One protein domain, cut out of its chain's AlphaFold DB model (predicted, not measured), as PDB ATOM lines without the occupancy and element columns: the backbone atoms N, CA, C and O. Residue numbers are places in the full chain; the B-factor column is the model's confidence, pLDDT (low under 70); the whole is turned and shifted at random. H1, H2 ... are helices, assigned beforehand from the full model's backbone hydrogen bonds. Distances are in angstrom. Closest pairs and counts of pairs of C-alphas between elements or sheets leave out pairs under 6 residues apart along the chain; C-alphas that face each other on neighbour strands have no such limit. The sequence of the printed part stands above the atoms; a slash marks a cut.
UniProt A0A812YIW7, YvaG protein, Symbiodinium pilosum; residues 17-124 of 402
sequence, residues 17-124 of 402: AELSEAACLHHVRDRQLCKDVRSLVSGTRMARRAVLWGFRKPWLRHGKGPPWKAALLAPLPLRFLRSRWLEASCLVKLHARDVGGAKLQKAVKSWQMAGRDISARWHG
ATOM      1  N   ALA A  17      -1.182 -55.957 -45.718       66.06
ATOM      2  CA  ALA A  17      -0.287 -55.075 -44.977       66.06
ATOM      3  C   ALA A  17       0.948 -55.783 -44.416       66.06
ATOM      4  O   ALA A  17       2.007 -55.167 -44.368       66.06
ATOM      5  N   GLU A  18       0.836 -57.051 -44.024       70.19
ATOM      6  CA  GLU A  18       1.961 -57.836 -43.514       70.19
ATOM      7  C   GLU A  18       2.987 -58.099 -44.618       70.19
ATOM      8  O   GLU A  18       4.182 -57.917 -44.384       70.19
ATOM      9  N   LEU A  19       2.531 -58.390 -45.844       72.56
ATOM     10  CA  LEU A  19       3.405 -58.508 -47.012       72.56
ATOM     11  C   LEU A  19       4.133 -57.191 -47.306       72.56
ATOM     12  O   LEU A  19       5.358 -57.173 -47.418       72.56
ATOM     13  N   SER A  20       3.404 -56.069 -47.378       73.56
ATOM     14  CA  SER A  20       4.035 -54.763 -47.607       73.56
ATOM     15  C   SER A  20       5.029 -54.409 -46.497       73.56
ATOM     16  O   SER A  20       6.090 -53.854 -46.770       73.56
ATOM     17  N   GLU A  21       4.730 -54.734 -45.239       73.94
ATOM     18  CA  GLU A  21       5.663 -54.528 -44.129       73.94
ATOM     19  C   GLU A  21       6.909 -55.421 -44.214       73.94
ATOM     20  O   GLU A  21       8.004 -54.946 -43.898       73.94
ATOM     21  N   ALA A  22       6.767 -56.674 -44.652       74.62
ATOM     22  CA  ALA A  22       7.873 -57.605 -44.862       74.62
ATOM     23  C   ALA A  22       8.790 -57.158 -46.012       74.62
ATOM     24  O   ALA A  22      10.004 -57.060 -45.822       74.62
ATOM     25  N   ALA A  23       8.222 -56.776 -47.160       73.56
ATOM     26  CA  ALA A  23       8.975 -56.197 -48.277       73.56
ATOM     27  C   ALA A  23       9.752 -54.951 -47.823       73.56
ATOM     28  O   ALA A  23      10.947 -54.780 -48.068       73.56
ATOM     29  N   CYS A  24       9.100 -54.105 -47.034       75.06
ATOM     30  CA  CYS A  24       9.741 -52.922 -46.504       75.06
ATOM     31  C   CYS A  24      10.853 -53.213 -45.477       75.06
ATOM     32  O   CYS A  24      11.824 -52.457 -45.405       75.06
ATOM     33  N   LEU A  25      10.746 -54.292 -44.690       75.62
ATOM     34  CA  LEU A  25      11.820 -54.763 -43.804       75.62
ATOM     35  C   LEU A  25      13.078 -55.155 -44.583       75.62
ATOM     36  O   LEU A  25      14.183 -54.953 -44.078       75.62
ATOM     37  N   HIS A  26      12.918 -55.684 -45.794       77.56
ATOM     38  CA  HIS A  26      14.031 -55.959 -46.690       77.56
ATOM     39  C   HIS A  26      14.687 -54.648 -47.157       77.56
ATOM     40  O   HIS A  26      15.884 -54.455 -46.950       77.56
ATOM     41  N   HIS A  27      13.900 -53.690 -47.657       74.94
ATOM     42  CA  HIS A  27      14.424 -52.408 -48.153       74.94
ATOM     43  C   HIS A  27      15.169 -51.578 -47.097       74.94
ATOM     44  O   HIS A  27      16.174 -50.948 -47.413       74.94
ATOM     45  N   VAL A  28      14.737 -51.581 -45.827       71.25
ATOM     46  CA  VAL A  28      15.439 -50.823 -44.766       71.25
ATOM     47  C   VAL A  28      16.807 -51.406 -44.385       71.25
ATOM     48  O   VAL A  28      17.554 -50.743 -43.663       71.25
ATOM     49  N   ARG A  29      17.150 -52.622 -44.838       78.19
ATOM     50  CA  ARG A  29      18.494 -53.204 -44.664       78.19
ATOM     51  C   ARG A  29      19.513 -52.596 -45.630       78.19
ATOM     52  O   ARG A  29      20.689 -52.513 -45.275       78.19
ATOM     53  N   ASP A  30      19.074 -52.109 -46.790       82.06
ATOM     54  CA  ASP A  30      19.923 -51.348 -47.702       82.06
ATOM     55  C   ASP A  30      20.182 -49.945 -47.126       82.06
ATOM     56  O   ASP A  30      19.289 -49.099 -46.995       82.06
ATOM     57  N   ARG A  31      21.442 -49.685 -46.761       82.69
ATOM     58  CA  ARG A  31      21.852 -48.424 -46.130       82.69
ATOM     59  C   ARG A  31      21.719 -47.224 -47.062       82.69
ATOM     60  O   ARG A  31      21.424 -46.135 -46.562       82.69
ATOM     61  N   GLN A  32      21.973 -47.385 -48.358       83.38
ATOM     62  CA  GLN A  32      21.932 -46.278 -49.309       83.38
ATOM     63  C   GLN A  32      20.487 -45.933 -49.654       83.38
ATOM     64  O   GLN A  32      20.095 -44.773 -49.529       83.38
ATOM     65  N   LEU A  33      19.670 -46.941 -49.951       77.25
ATOM     66  CA  LEU A  33      18.235 -46.774 -50.168       77.25
ATOM     67  C   LEU A  33      17.558 -46.134 -48.947       77.25
ATOM     68  O   LEU A  33      16.797 -45.176 -49.069       77.25
ATOM     69  N   CYS A  34      17.910 -46.584 -47.739       79.25
ATOM     70  CA  CYS A  34      17.407 -46.008 -46.495       79.25
ATOM     71  C   CYS A  34      17.877 -44.558 -46.264       79.25
ATOM     72  O   CYS A  34      17.126 -43.745 -45.723       79.25
ATOM     73  N   LYS A  35      19.109 -44.182 -46.643       83.38
ATOM     74  CA  LYS A  35      19.557 -42.772 -46.613       83.38
ATOM     75  C   LYS A  35      18.738 -41.918 -47.582       83.38
ATOM     76  O   LYS A  35      18.228 -40.875 -47.177       83.38
ATOM     77  N   ASP A  36      18.563 -42.392 -48.808       80.81
ATOM     78  CA  ASP A  36      17.859 -41.670 -49.864       80.81
ATOM     79  C   ASP A  36      16.387 -41.455 -49.509       80.81
ATOM     80  O   ASP A  36      15.901 -40.327 -49.542       80.81
ATOM     81  N   VAL A  37      15.689 -42.498 -49.059       80.75
ATOM     82  CA  VAL A  37      14.303 -42.383 -48.591       80.75
ATOM     83  C   VAL A  37      14.195 -41.447 -47.382       80.75
ATOM     84  O   VAL A  37      13.267 -40.644 -47.302       80.75
ATOM     85  N   ARG A  38      15.144 -41.491 -46.436       79.50
ATOM     86  CA  ARG A  38      15.143 -40.565 -45.290       79.50
ATOM     87  C   ARG A  38      15.333 -39.114 -45.711       79.50
ATOM     88  O   ARG A  38      14.773 -38.223 -45.069       79.50
ATOM     89  N   SER A  39      16.075 -38.851 -46.784       81.38
ATOM     90  CA  SER A  39      16.210 -37.495 -47.322       81.38
ATOM     91  C   SER A  39      14.857 -36.904 -47.755       81.38
ATOM     92  O   SER A  39      14.651 -35.702 -47.624       81.38
ATOM     93  N   LEU A  40      13.887 -37.746 -48.147       78.94
ATOM     94  CA  LEU A  40      12.538 -37.308 -48.535       78.94
ATOM     95  C   LEU A  40      11.697 -36.782 -47.361       78.94
ATOM     96  O   LEU A  40      10.713 -36.086 -47.585       78.94
ATOM     97  N   VAL A  41      12.062 -37.115 -46.119       73.81
ATOM     98  CA  VAL A  41      11.273 -36.805 -44.910       73.81
ATOM     99  C   VAL A  41      12.008 -35.922 -43.892       73.81
ATOM    100  O   VAL A  41      11.409 -35.517 -42.896       73.81
ATOM    101  N   SER A  42      13.300 -35.636 -44.093       67.56
ATOM    102  CA  SER A  42      14.179 -35.012 -43.084       67.56
ATOM    103  C   SER A  42      14.351 -33.489 -43.202       67.56
ATOM    104  O   SER A  42      15.129 -32.908 -42.448       67.56
ATOM    105  N   GLY A  43      13.579 -32.808 -44.060       63.78
ATOM    106  CA  GLY A  43      13.535 -31.338 -44.103       63.78
ATOM    107  C   GLY A  43      13.111 -30.711 -42.759       63.78
ATOM    108  O   GLY A  43      12.185 -31.186 -42.095       63.78
ATOM    109  N   THR A  44      13.771 -29.629 -42.335       52.34
ATOM    110  CA  THR A  44      13.725 -29.080 -40.958       52.34
ATOM    111  C   THR A  44      12.326 -28.703 -40.447       52.34
ATOM    112  O   THR A  44      12.003 -29.001 -39.295       52.34
ATOM    113  N   ARG A  45      11.437 -28.133 -41.279       57.75
ATOM    114  CA  ARG A  45      10.014 -27.915 -40.919       57.75
ATOM    115  C   ARG A  45       9.096 -29.093 -41.271       57.75
ATOM    116  O   ARG A  45       8.053 -29.251 -40.629       57.75
ATOM    117  N   MET A  46       9.498 -29.983 -42.186       54.94
ATOM    118  CA  MET A  46       8.806 -31.263 -42.404       54.94
ATOM    119  C   MET A  46       8.834 -32.136 -41.149       54.94
ATOM    120  O   MET A  46       7.858 -32.823 -40.881       54.94
ATOM    121  N   ALA A  47       9.862 -32.038 -40.301       48.53
ATOM    122  CA  ALA A  47       9.920 -32.747 -39.020       48.53
ATOM    123  C   ALA A  47       8.790 -32.368 -38.031       48.53
ATOM    124  O   ALA A  47       8.353 -33.223 -37.258       48.53
ATOM    125  N   ARG A  48       8.261 -31.129 -38.064       54.53
ATOM    126  CA  ARG A  48       7.051 -30.739 -37.300       54.53
ATOM    127  C   ARG A  48       5.766 -31.295 -37.931       54.53
ATOM    128  O   ARG A  48       4.808 -31.568 -37.217       54.53
ATOM    129  N   ARG A  49       5.759 -31.518 -39.251       58.12
ATOM    130  CA  ARG A  49       4.631 -32.070 -40.030       58.12
ATOM    131  C   ARG A  49       4.696 -33.577 -40.262       58.12
ATOM    132  O   ARG A  49       3.701 -34.167 -40.665       58.12
ATOM    133  N   ALA A  50       5.791 -34.227 -39.870       52.38
ATOM    134  CA  ALA A  50       5.916 -35.675 -39.733       52.38
ATOM    135  C   ALA A  50       4.867 -36.257 -38.766       52.38
ATOM    136  O   ALA A  50       4.677 -37.467 -38.741       52.38
ATOM    137  N   VAL A  51       4.148 -35.402 -38.024       49.38
ATOM    138  CA  VAL A  51       2.893 -35.693 -37.311       49.38
ATOM    139  C   VAL A  51       1.807 -36.264 -38.240       49.38
ATOM    140  O   VAL A  51       1.118 -37.194 -37.835       49.38
ATOM    141  N   LEU A  52       1.706 -35.801 -39.490       56.84
ATOM    142  CA  LEU A  52       0.706 -36.244 -40.481       56.84
ATOM    143  C   LEU A  52       0.964 -37.651 -41.002       56.84
ATOM    144  O   LEU A  52       0.054 -38.358 -41.405       56.84
ATOM    145  N   TRP A  53       2.223 -38.065 -40.995       63.34
ATOM    146  CA  TRP A  53       2.587 -39.430 -41.336       63.34
ATOM    147  C   TRP A  53       2.955 -40.220 -40.096       63.34
ATOM    148  O   TRP A  53       3.178 -41.407 -40.220       63.34
ATOM    149  N   GLY A  54       2.992 -39.613 -38.906       62.88
ATOM    150  CA  GLY A  54       3.374 -40.184 -37.612       62.88
ATOM    151  C   GLY A  54       4.753 -40.865 -37.557       62.88
ATOM    152  O   GLY A  54       4.910 -41.825 -36.791       62.88
ATOM    153  N   PHE A  55       5.724 -40.457 -38.384       69.81
ATOM    154  CA  PHE A  55       7.065 -41.060 -38.390       69.81
ATOM    155  C   PHE A  55       7.763 -40.881 -37.033       69.81
ATOM    156  O   PHE A  55       7.702 -39.823 -36.403       69.81
ATOM    157  N   ARG A  56       8.450 -41.927 -36.560       65.19
ATOM    158  CA  ARG A  56       9.124 -41.901 -35.255       65.19
ATOM    159  C   ARG A  56      10.430 -41.104 -35.314       65.19
ATOM    160  O   ARG A  56      11.265 -41.347 -36.184       65.19
ATOM    161  N   LYS A  57      10.666 -40.251 -34.307       66.94
ATOM    162  CA  LYS A  57      11.925 -39.493 -34.142       66.94
ATOM    163  C   LYS A  57      13.190 -40.376 -34.250       66.94
ATOM    164  O   LYS A  57      14.098 -39.964 -34.961       66.94
ATOM    165  N   PRO A  58      13.273 -41.580 -33.636       67.44
ATOM    166  CA  PRO A  58      14.429 -42.466 -33.810       67.44
ATOM    167  C   PRO A  58      14.698 -42.909 -35.251       67.44
ATOM    168  O   PRO A  58      15.856 -42.954 -35.657       67.44
ATOM    169  N   TRP A  59      13.658 -43.207 -36.035       70.75
ATOM    170  CA  TRP A  59      13.843 -43.582 -37.438       70.75
ATOM    171  C   TRP A  59      14.342 -42.391 -38.260       70.75
ATOM    172  O   TRP A  59      15.318 -42.518 -38.997       70.75
ATOM    173  N   LEU A  60      13.752 -41.212 -38.035       69.50
ATOM    174  CA  LEU A  60      14.188 -39.960 -38.660       69.50
ATOM    175  C   LEU A  60      15.655 -39.626 -38.333       69.50
ATOM    176  O   LEU A  60      16.382 -39.161 -39.202       69.50
ATOM    177  N   ARG A  61      16.105 -39.891 -37.098       68.69
ATOM    178  CA  ARG A  61      17.465 -39.566 -36.635       68.69
ATOM    179  C   ARG A  61      18.520 -40.604 -37.010       68.69
ATOM    180  O   ARG A  61      19.633 -40.235 -37.361       68.69
ATOM    181  N   HIS A  62      18.200 -41.894 -36.920       67.06
ATOM    182  CA  HIS A  62      19.214 -42.956 -36.955       67.06
ATOM    183  C   HIS A  62      18.969 -44.027 -38.021       67.06
ATOM    184  O   HIS A  62      19.836 -44.875 -38.215       67.06
ATOM    185  N   GLY A  63      17.809 -44.036 -38.691       63.22
ATOM    186  CA  GLY A  63      17.466 -45.062 -39.686       63.22
ATOM    187  C   GLY A  63      17.426 -46.491 -39.133       63.22
ATOM    188  O   GLY A  63      17.464 -47.444 -39.902       63.22
ATOM    189  N   LYS A  64      17.380 -46.658 -37.803       63.53
ATOM    190  CA  LYS A  64      17.340 -47.971 -37.152       63.53
ATOM    191  C   LYS A  64      15.900 -48.473 -37.062       63.53
ATOM    192  O   LYS A  64      15.049 -47.817 -36.460       63.53
ATOM    193  N   GLY A  65      15.669 -49.666 -37.605       65.38
ATOM    194  CA  GLY A  65      14.378 -50.352 -37.587       65.38
ATOM    195  C   GLY A  65      13.352 -49.763 -38.565       65.38
ATOM    196  O   GLY A  65      13.636 -48.797 -39.270       65.38
ATOM    197  N   PRO A  66      12.144 -50.339 -38.630       64.31
ATOM    198  CA  PRO A  66      11.118 -49.853 -39.540       64.31
ATOM    199  C   PRO A  66      10.521 -48.514 -39.088       64.31
ATOM    200  O   PRO A  66      10.226 -48.362 -37.898       64.31
ATOM    201  N   PRO A  67      10.203 -47.585 -40.011       63.03
ATOM    202  CA  PRO A  67       9.521 -46.330 -39.680       63.03
ATOM    203  C   PRO A  67       8.151 -46.514 -39.008       63.03
ATOM    204  O   PRO A  67       7.623 -45.572 -38.408       63.03
ATOM    205  N   TRP A  68       7.556 -47.707 -39.117       63.94
ATOM    206  CA  TRP A  68       6.274 -48.093 -38.515       63.94
ATOM    207  C   TRP A  68       6.402 -48.948 -37.239       63.94
ATOM    208  O   TRP A  68       5.445 -49.007 -36.467       63.94
ATOM    209  N   LYS A  69       7.566 -49.551 -36.932       57.28
ATOM    210  CA  LYS A  69       7.756 -50.330 -35.689       57.28
ATOM    211  C   LYS A  69       8.104 -49.400 -34.525       57.28
ATOM    212  O   LYS A  69       9.256 -49.121 -34.201       57.28
ATOM    213  N   ALA A  70       7.058 -48.891 -33.896       44.34
ATOM    214  CA  ALA A  70       6.821 -49.124 -32.475       44.34
ATOM    215  C   ALA A  70       5.453 -48.554 -32.132       44.34
ATOM    216  O   ALA A  70       5.295 -47.381 -31.807       44.34
ATOM    217  N   ALA A  71       4.451 -49.395 -32.267       45.94
ATOM    218  CA  ALA A  71       3.762 -49.953 -31.123       45.94
ATOM    219  C   ALA A  71       2.781 -50.960 -31.714       45.94
ATOM    220  O   ALA A  71       2.214 -50.709 -32.777       45.94
ATOM    221  N   LEU A  72       2.452 -52.004 -30.971       45.44
ATOM    222  CA  LEU A  72       1.197 -52.748 -31.140       45.44
ATOM    223  C   LEU A  72      -0.068 -51.835 -31.100       45.44
ATOM    224  O   LEU A  72      -1.190 -52.320 -31.139       45.44
ATOM    225  N   LEU A  73       0.108 -50.505 -31.024       49.41
ATOM    226  CA  LEU A  73      -0.885 -49.448 -30.865       49.41
ATOM    227  C   LEU A  73      -0.962 -48.472 -32.055       49.41
ATOM    228  O   LEU A  73      -1.844 -47.610 -32.042       49.41
ATOM    229  N   ALA A  74      -0.048 -48.530 -33.036       59.03
ATOM    230  CA  ALA A  74      -0.160 -47.676 -34.221       59.03
ATOM    231  C   ALA A  74      -1.328 -48.163 -35.099       59.03
ATOM    232  O   ALA A  74      -1.425 -49.372 -35.332       59.03
ATOM    233  N   PRO A  75      -2.191 -47.263 -35.601       72.81
ATOM    234  CA  PRO A  75      -3.288 -47.650 -36.473       72.81
ATOM    235  C   PRO A  75      -2.791 -48.437 -37.691       72.81
ATOM    236  O   PRO A  75      -1.847 -48.001 -38.355       72.81
ATOM    237  N   LEU A  76      -3.424 -49.572 -38.004       75.81
ATOM    238  CA  LEU A  76      -3.112 -50.388 -39.182       75.81
ATOM    239  C   LEU A  76      -3.142 -49.579 -40.492       75.81
ATOM    240  O   LEU A  76      -2.172 -49.696 -41.242       75.81
ATOM    241  N   PRO A  77      -4.112 -48.666 -40.727       78.81
ATOM    242  CA  PRO A  77      -4.095 -47.796 -41.905       78.81
ATOM    243  C   PRO A  77      -2.813 -46.994 -42.065       78.81
ATOM    244  O   PRO A  77      -2.280 -46.851 -43.161       78.81
ATOM    245  N   LEU A  78      -2.285 -46.485 -40.951       78.38
ATOM    246  CA  LEU A  78      -1.083 -45.665 -40.968       78.38
ATOM    247  C   LEU A  78       0.159 -46.498 -41.274       78.38
ATOM    248  O   LEU A  78       1.055 -46.038 -41.978       78.38
ATOM    249  N   ARG A  79       0.223 -47.716 -40.726       78.75
ATOM    250  CA  ARG A  79       1.309 -48.661 -41.003       78.75
ATOM    251  C   ARG A  79       1.307 -49.051 -42.477       78.75
ATOM    252  O   ARG A  79       2.347 -48.949 -43.122       78.75
ATOM    253  N   PHE A  80       0.132 -49.387 -43.003       78.56
ATOM    254  CA  PHE A  80      -0.047 -49.750 -44.399       78.56
ATOM    255  C   PHE A  80       0.295 -48.605 -45.354       78.56
ATOM    256  O   PHE A  80       1.061 -48.783 -46.295       78.56
ATOM    257  N   LEU A  81      -0.191 -47.394 -45.079       79.50
ATOM    258  CA  LEU A  81       0.136 -46.223 -45.889       79.50
ATOM    259  C   LEU A  81       1.654 -45.997 -45.984       79.50
ATOM    260  O   LEU A  81       2.180 -45.723 -47.063       79.50
ATOM    261  N   ARG A  82       2.375 -46.145 -44.867       80.19
ATOM    262  CA  ARG A  82       3.836 -45.981 -44.835       80.19
ATOM    263  C   ARG A  82       4.577 -47.086 -45.568       80.19
ATOM    264  O   ARG A  82       5.567 -46.775 -46.223       80.19
ATOM    265  N   SER A  83       4.152 -48.341 -45.430       80.38
ATOM    266  CA  SER A  83       4.806 -49.446 -46.132       80.38
ATOM    267  C   SER A  83       4.629 -49.284 -47.643       80.38
ATOM    268  O   SER A  83       5.613 -49.257 -48.374       80.38
ATOM    269  N   ARG A  84       3.409 -48.995 -48.106       82.94
ATOM    270  CA  ARG A  84       3.130 -48.724 -49.527       82.94
ATOM    271  C   ARG A  84       3.896 -47.518 -50.070       82.94
ATOM    272  O   ARG A  84       4.373 -47.558 -51.205       82.94
ATOM    273  N   TRP A  85       4.028 -46.455 -49.278       84.56
ATOM    274  CA  TRP A  85       4.837 -45.288 -49.638       84.56
ATOM    275  C   TRP A  85       6.329 -45.617 -49.737       84.56
ATOM    276  O   TRP A  85       6.987 -45.170 -50.677       84.56
ATOM    277  N   LEU A  86       6.863 -46.399 -48.796       82.50
ATOM    278  CA  LEU A  86       8.264 -46.808 -48.810       82.50
ATOM    279  C   LEU A  86       8.563 -47.681 -50.030       82.50
ATOM    280  O   LEU A  86       9.520 -47.401 -50.743       82.50
ATOM    281  N   GLU A  87       7.719 -48.679 -50.290       83.56
ATOM    282  CA  GLU A  87       7.805 -49.562 -51.456       83.56
ATOM    283  C   GLU A  87       7.851 -48.740 -52.758       83.56
ATOM    284  O   GLU A  87       8.803 -48.840 -53.530       83.56
ATOM    285  N   ALA A  88       6.906 -47.809 -52.940       85.75
ATOM    286  CA  ALA A  88       6.899 -46.919 -54.102       85.75
ATOM    287  C   ALA A  88       8.131 -46.006 -54.176       85.75
ATOM    288  O   ALA A  88       8.665 -45.798 -55.260       85.75
ATOM    289  N   SER A  89       8.598 -45.467 -53.047       86.25
ATOM    290  CA  SER A  89       9.793 -44.610 -53.017       86.25
ATOM    291  C   SER A  89      11.049 -45.376 -53.435       86.25
ATOM    292  O   SER A  89      11.912 -44.822 -54.116       86.25
ATOM    293  N   CYS A  90      11.134 -46.662 -53.080       83.81
ATOM    294  CA  CYS A  90      12.221 -47.531 -53.512       83.81
ATOM    295  C   CYS A  90      12.149 -47.804 -55.020       83.81
ATOM    296  O   CYS A  90      13.143 -47.624 -55.718       83.81
ATOM    297  N   LEU A  91      10.965 -48.142 -55.540       81.62
ATOM    298  CA  LEU A  91      10.759 -48.386 -56.973       81.62
ATOM    299  C   LEU A  91      11.042 -47.143 -57.826       81.62
ATOM    300  O   LEU A  91      11.709 -47.244 -58.855       81.62
ATOM    301  N   VAL A  92      10.595 -45.959 -57.391       85.00
ATOM    302  CA  VAL A  92      10.922 -44.688 -58.058       85.00
ATOM    303  C   VAL A  92      12.433 -44.494 -58.099       85.00
ATOM    304  O   VAL A  92      12.975 -44.153 -59.144       85.00
ATOM    305  N   LYS A  93      13.141 -44.746 -56.995       82.69
ATOM    306  CA  LYS A  93      14.597 -44.592 -56.962       82.69
ATOM    307  C   LYS A  93      15.314 -45.541 -57.928       82.69
ATOM    308  O   LYS A  93      16.289 -45.118 -58.546       82.69
ATOM    309  N   LEU A  94      14.841 -46.780 -58.041       78.31
ATOM    310  CA  LEU A  94      15.440 -47.805 -58.897       78.31
ATOM    311  C   LEU A  94      15.161 -47.565 -60.386       78.31
ATOM    312  O   LEU A  94      16.060 -47.748 -61.193       78.31
ATOM    313  N   HIS A  95      13.955 -47.110 -60.740       76.75
ATOM    314  CA  HIS A  95      13.479 -47.129 -62.131       76.75
ATOM    315  C   HIS A  95      13.180 -45.753 -62.740       76.75
ATOM    316  O   HIS A  95      12.813 -45.671 -63.911       76.75
ATOM    317  N   ALA A  96      13.324 -44.648 -61.997       76.06
ATOM    318  CA  ALA A  96      13.012 -43.316 -62.532       76.06
ATOM    319  C   ALA A  96      13.870 -42.894 -63.730       76.06
ATOM    320  O   ALA A  96      13.462 -42.002 -64.467       76.06
ATOM    321  N   ARG A  97      15.043 -43.507 -63.923       74.94
ATOM    322  CA  ARG A  97      15.900 -43.253 -65.091       74.94
ATOM    323  C   ARG A  97      15.389 -43.949 -66.353       74.94
ATOM    324  O   ARG A  97      15.572 -43.416 -67.439       74.94
ATOM    325  N   ASP A  98      14.711 -45.081 -66.188       73.19
ATOM    326  CA  ASP A  98      14.329 -45.976 -67.286       73.19
ATOM    327  C   ASP A  98      12.881 -45.749 -67.748       73.19
ATOM    328  O   ASP A  98      12.487 -46.139 -68.846       73.19
ATOM    329  N   VAL A  99      12.059 -45.110 -66.908       67.19
ATOM    330  CA  VAL A  99      10.637 -44.865 -67.167       67.19
ATOM    331  C   VAL A  99      10.386 -43.371 -67.347       67.19
ATOM    332  O   VAL A  99      10.652 -42.575 -66.452       67.19
ATOM    333  N   GLY A 100       9.789 -42.985 -68.480       69.75
ATOM    334  CA  GLY A 100       9.403 -41.594 -68.742       69.75
ATOM    335  C   GLY A 100       8.553 -40.983 -67.615       69.75
ATOM    336  O   GLY A 100       7.622 -41.613 -67.100       69.75
ATOM    337  N   GLY A 101       8.853 -39.731 -67.251       74.94
ATOM    338  CA  GLY A 101       8.361 -39.097 -66.021       74.94
ATOM    339  C   GLY A 101       6.836 -39.088 -65.848       74.94
ATOM    340  O   GLY A 101       6.336 -39.421 -64.776       74.94
ATOM    341  N   ALA A 102       6.073 -38.799 -66.906       76.25
ATOM    342  CA  ALA A 102       4.607 -38.780 -66.838       76.25
ATOM    343  C   ALA A 102       4.002 -40.172 -66.552       76.25
ATOM    344  O   ALA A 102       3.038 -40.303 -65.791       76.25
ATOM    345  N   LYS A 103       4.587 -41.233 -67.127       78.56
ATOM    346  CA  LYS A 103       4.142 -42.618 -66.913       78.56
ATOM    347  C   LYS A 103       4.415 -43.053 -65.476       78.56
ATOM    348  O   LYS A 103       3.534 -43.631 -64.837       78.56
ATOM    349  N   LEU A 104       5.596 -42.718 -64.953       79.25
ATOM    350  CA  LEU A 104       5.962 -43.006 -63.570       79.25
ATOM    351  C   LEU A 104       5.078 -42.246 -62.574       79.25
ATOM    352  O   LEU A 104       4.566 -42.847 -61.634       79.25
ATOM    353  N   GLN A 105       4.812 -40.959 -62.817       77.31
ATOM    354  CA  GLN A 105       3.899 -40.163 -61.992       77.31
ATOM    355  C   GLN A 105       2.505 -40.800 -61.907       77.31
ATOM    356  O   GLN A 105       1.947 -40.937 -60.814       77.31
ATOM    357  N   LYS A 106       1.938 -41.209 -63.050       79.31
ATOM    358  CA  LYS A 106       0.634 -41.881 -63.093       79.31
ATOM    359  C   LYS A 106       0.660 -43.189 -62.297       79.31
ATOM    360  O   LYS A 106      -0.250 -43.423 -61.506       79.31
ATOM    361  N   ALA A 107       1.710 -43.996 -62.455       82.00
ATOM    362  CA  ALA A 107       1.866 -45.260 -61.738       82.00
ATOM    363  C   ALA A 107       1.962 -45.065 -60.215       82.00
ATOM    364  O   ALA A 107       1.237 -45.727 -59.472       82.00
ATOM    365  N   VAL A 108       2.780 -44.115 -59.745       81.06
ATOM    366  CA  VAL A 108       2.910 -43.785 -58.312       81.06
ATOM    367  C   VAL A 108       1.572 -43.327 -57.734       81.06
ATOM    368  O   VAL A 108       1.173 -43.782 -56.661       81.06
ATOM    369  N   LYS A 109       0.836 -42.476 -58.457       78.12
ATOM    370  CA  LYS A 109      -0.492 -42.031 -58.022       78.12
ATOM    371  C   LYS A 109      -1.469 -43.204 -57.918       78.12
ATOM    372  O   LYS A 109      -2.110 -43.362 -56.883       78.12
ATOM    373  N   SER A 110      -1.561 -44.048 -58.948       78.88
ATOM    374  CA  SER A 110      -2.420 -45.241 -58.931       78.88
ATOM    375  C   SER A 110      -2.074 -46.182 -57.775       78.88
ATOM    376  O   SER A 110      -2.967 -46.668 -57.086       78.88
ATOM    377  N   TRP A 111      -0.786 -46.381 -57.510       81.38
ATOM    378  CA  TRP A 111      -0.299 -47.209 -56.414       81.38
ATOM    379  C   TRP A 111      -0.736 -46.712 -55.034       81.38
ATOM    380  O   TRP A 111      -1.198 -47.492 -54.196       81.38
ATOM    381  N   GLN A 112      -0.610 -45.406 -54.798       77.56
ATOM    382  CA  GLN A 112      -1.030 -44.782 -53.546       77.56
ATOM    383  C   GLN A 112      -2.547 -44.838 -53.360       77.56
ATOM    384  O   GLN A 112      -3.007 -45.102 -52.250       77.56
ATOM    385  N   MET A 113      -3.321 -44.629 -54.430       77.12
ATOM    386  CA  MET A 113      -4.786 -44.708 -54.376       77.12
ATOM    387  C   MET A 113      -5.275 -46.126 -54.118       77.12
ATOM    388  O   MET A 113      -6.100 -46.315 -53.233       77.12
ATOM    389  N   ALA A 114      -4.678 -47.133 -54.761       77.50
ATOM    390  CA  ALA A 114      -4.964 -48.529 -54.441       77.50
ATOM    391  C   ALA A 114      -4.679 -48.839 -52.961       77.50
ATOM    392  O   ALA A 114      -5.484 -49.486 -52.294       77.50
ATOM    393  N   GLY A 115      -3.561 -48.326 -52.428       77.75
ATOM    394  CA  GLY A 115      -3.220 -48.459 -51.014       77.75
ATOM    395  C   GLY A 115      -4.229 -47.776 -50.077       77.75
ATOM    396  O   GLY A 115      -4.623 -48.328 -49.050       77.75
ATOM    397  N   ARG A 116      -4.695 -46.581 -50.438       79.38
ATOM    398  CA  ARG A 116      -5.752 -45.891 -49.698       79.38
ATOM    399  C   ARG A 116      -7.048 -46.691 -49.690       79.38
ATOM    400  O   ARG A 116      -7.607 -46.914 -48.621       79.38
ATOM    401  N   ASP A 117      -7.522 -47.091 -50.864       76.38
ATOM    402  CA  ASP A 117      -8.858 -47.658 -51.032       76.38
ATOM    403  C   ASP A 117      -8.977 -49.011 -50.332       76.38
ATOM    404  O   ASP A 117      -9.967 -49.262 -49.645       76.38
ATOM    405  N   ILE A 118      -7.945 -49.859 -50.421       74.38
ATOM    406  CA  ILE A 118      -7.940 -51.126 -49.685       74.38
ATOM    407  C   ILE A 118      -7.883 -50.878 -48.174       74.38
ATOM    408  O   ILE A 118      -8.689 -51.426 -47.433       74.38
ATOM    409  N   SER A 119      -7.018 -49.981 -47.697       77.25
ATOM    410  CA  SER A 119      -6.939 -49.663 -46.268       77.25
ATOM    411  C   SER A 119      -8.257 -49.107 -45.725       77.25
ATOM    412  O   SER A 119      -8.706 -49.515 -44.654       77.25
ATOM    413  N   ALA A 120      -8.918 -48.232 -46.483       78.06
ATOM    414  CA  ALA A 120     -10.205 -47.673 -46.104       78.06
ATOM    415  C   ALA A 120     -11.306 -48.739 -46.002       78.06
ATOM    416  O   ALA A 120     -12.091 -48.708 -45.061       78.06
ATOM    417  N   ARG A 121     -11.322 -49.734 -46.894       73.06
ATOM    418  CA  ARG A 121     -12.284 -50.852 -46.837       73.06
ATOM    419  C   ARG A 121     -12.065 -51.773 -45.638       73.06
ATOM    420  O   ARG A 121     -13.022 -52.292 -45.075       73.06
ATOM    421  N   TRP A 122     -10.813 -51.981 -45.239       73.06
ATOM    422  CA  TRP A 122     -10.469 -52.906 -44.155       73.06
ATOM    423  C   TRP A 122     -10.444 -52.257 -42.767       73.06
ATOM    424  O   TRP A 122     -10.493 -52.968 -41.760       73.06
ATOM    425  N   HIS A 123     -10.373 -50.925 -42.691       76.44
ATOM    426  CA  HIS A 123     -10.160 -50.201 -41.436       76.44
ATOM    427  C   HIS A 123     -10.859 -48.830 -41.337       76.44
ATOM    428  O   HIS A 123     -10.774 -48.191 -40.302       76.44
ATOM    429  N   GLY A 124     -11.518 -48.314 -42.367       79.75
ATOM    430  CA  GLY A 124     -12.215 -47.025 -42.313       79.75
ATOM    431  C   GLY A 124     -11.479 -45.850 -42.964       79.75
ATOM    432  O   GLY A 124     -10.274 -45.859 -43.229       79.75
TER     433      GLY A 124
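AT A GLANCE: This is residues 17 to 124 of the 402 residues of the protein "YvaG protein" of Symbiodinium pilosum (UniProt A0A812YIW7). A long helical hairpin, H5 and H6 side by side, makes the longest parts of the domain, with H5 in the middle; H1 packs on H5 at a slant, H2 crosses H5 at residues 86 to 90, and the short H3 and H4 lie farther out in a loop-rich region. The turn of the hairpin sticks out at residues 97 to 103. The printed part has 108 residues with six named helices, H1 to H6 in chain order, and no named strand; its class is all helix. It is compact, with a radius of gyration of the C-alphas of 13.9 A, and rounded, spanning 39 by 33 by 28 A.

IN THESE COORDINATES: H1, residues 17 to 27, begins at C-alpha 17 (-0.287, -55.075, -44.977) and is 15.3 A long. H2 holds residues 31 to 39, H3 residues 46 to 49 and H4 residues 57 to 62. H5, residues 76 to 95, measures 28.5 A. H6, residues 101 to 123, measures 32.7 A and ends at C-alpha 123 (-10.160, -50.201, -41.436).

HOW THE PARTS SIT: H5 is the hub, touching H1, H2 and H6. H5 and H6 form a helical hairpin at a shallow tilt of 17 degrees, opposite ways; their closest C-alphas, Pro 77 and Ser 119, are 5.5 A apart. H1 touches H5 at a steep tilt of 41 degrees, the same way, closest at the C-alphas of Ala 17 and Phe 80, 5.4 A. H2 touches residues 86 to 90 of H5, closest at the C-alphas of Val 37 and Ser 89, 6.7 A. H4 is close to H2 but not clearly touching; H3 touches no helix. H1 and H6 are apart. In H1, H2, H4, H5 and H6 every O i to N i+4 pair is within hydrogen-bond range; H3 is too short for one.

THE WHOLE: The C-alphas of Leu 72 and Gly 100 are farthest apart, 40.1 A. The printed part has no cut. The link from H4 to H5 is long. Mean pLDDT of the printed part is 72.4; residues 42 to 58 and 60 to 74 are among those under 70.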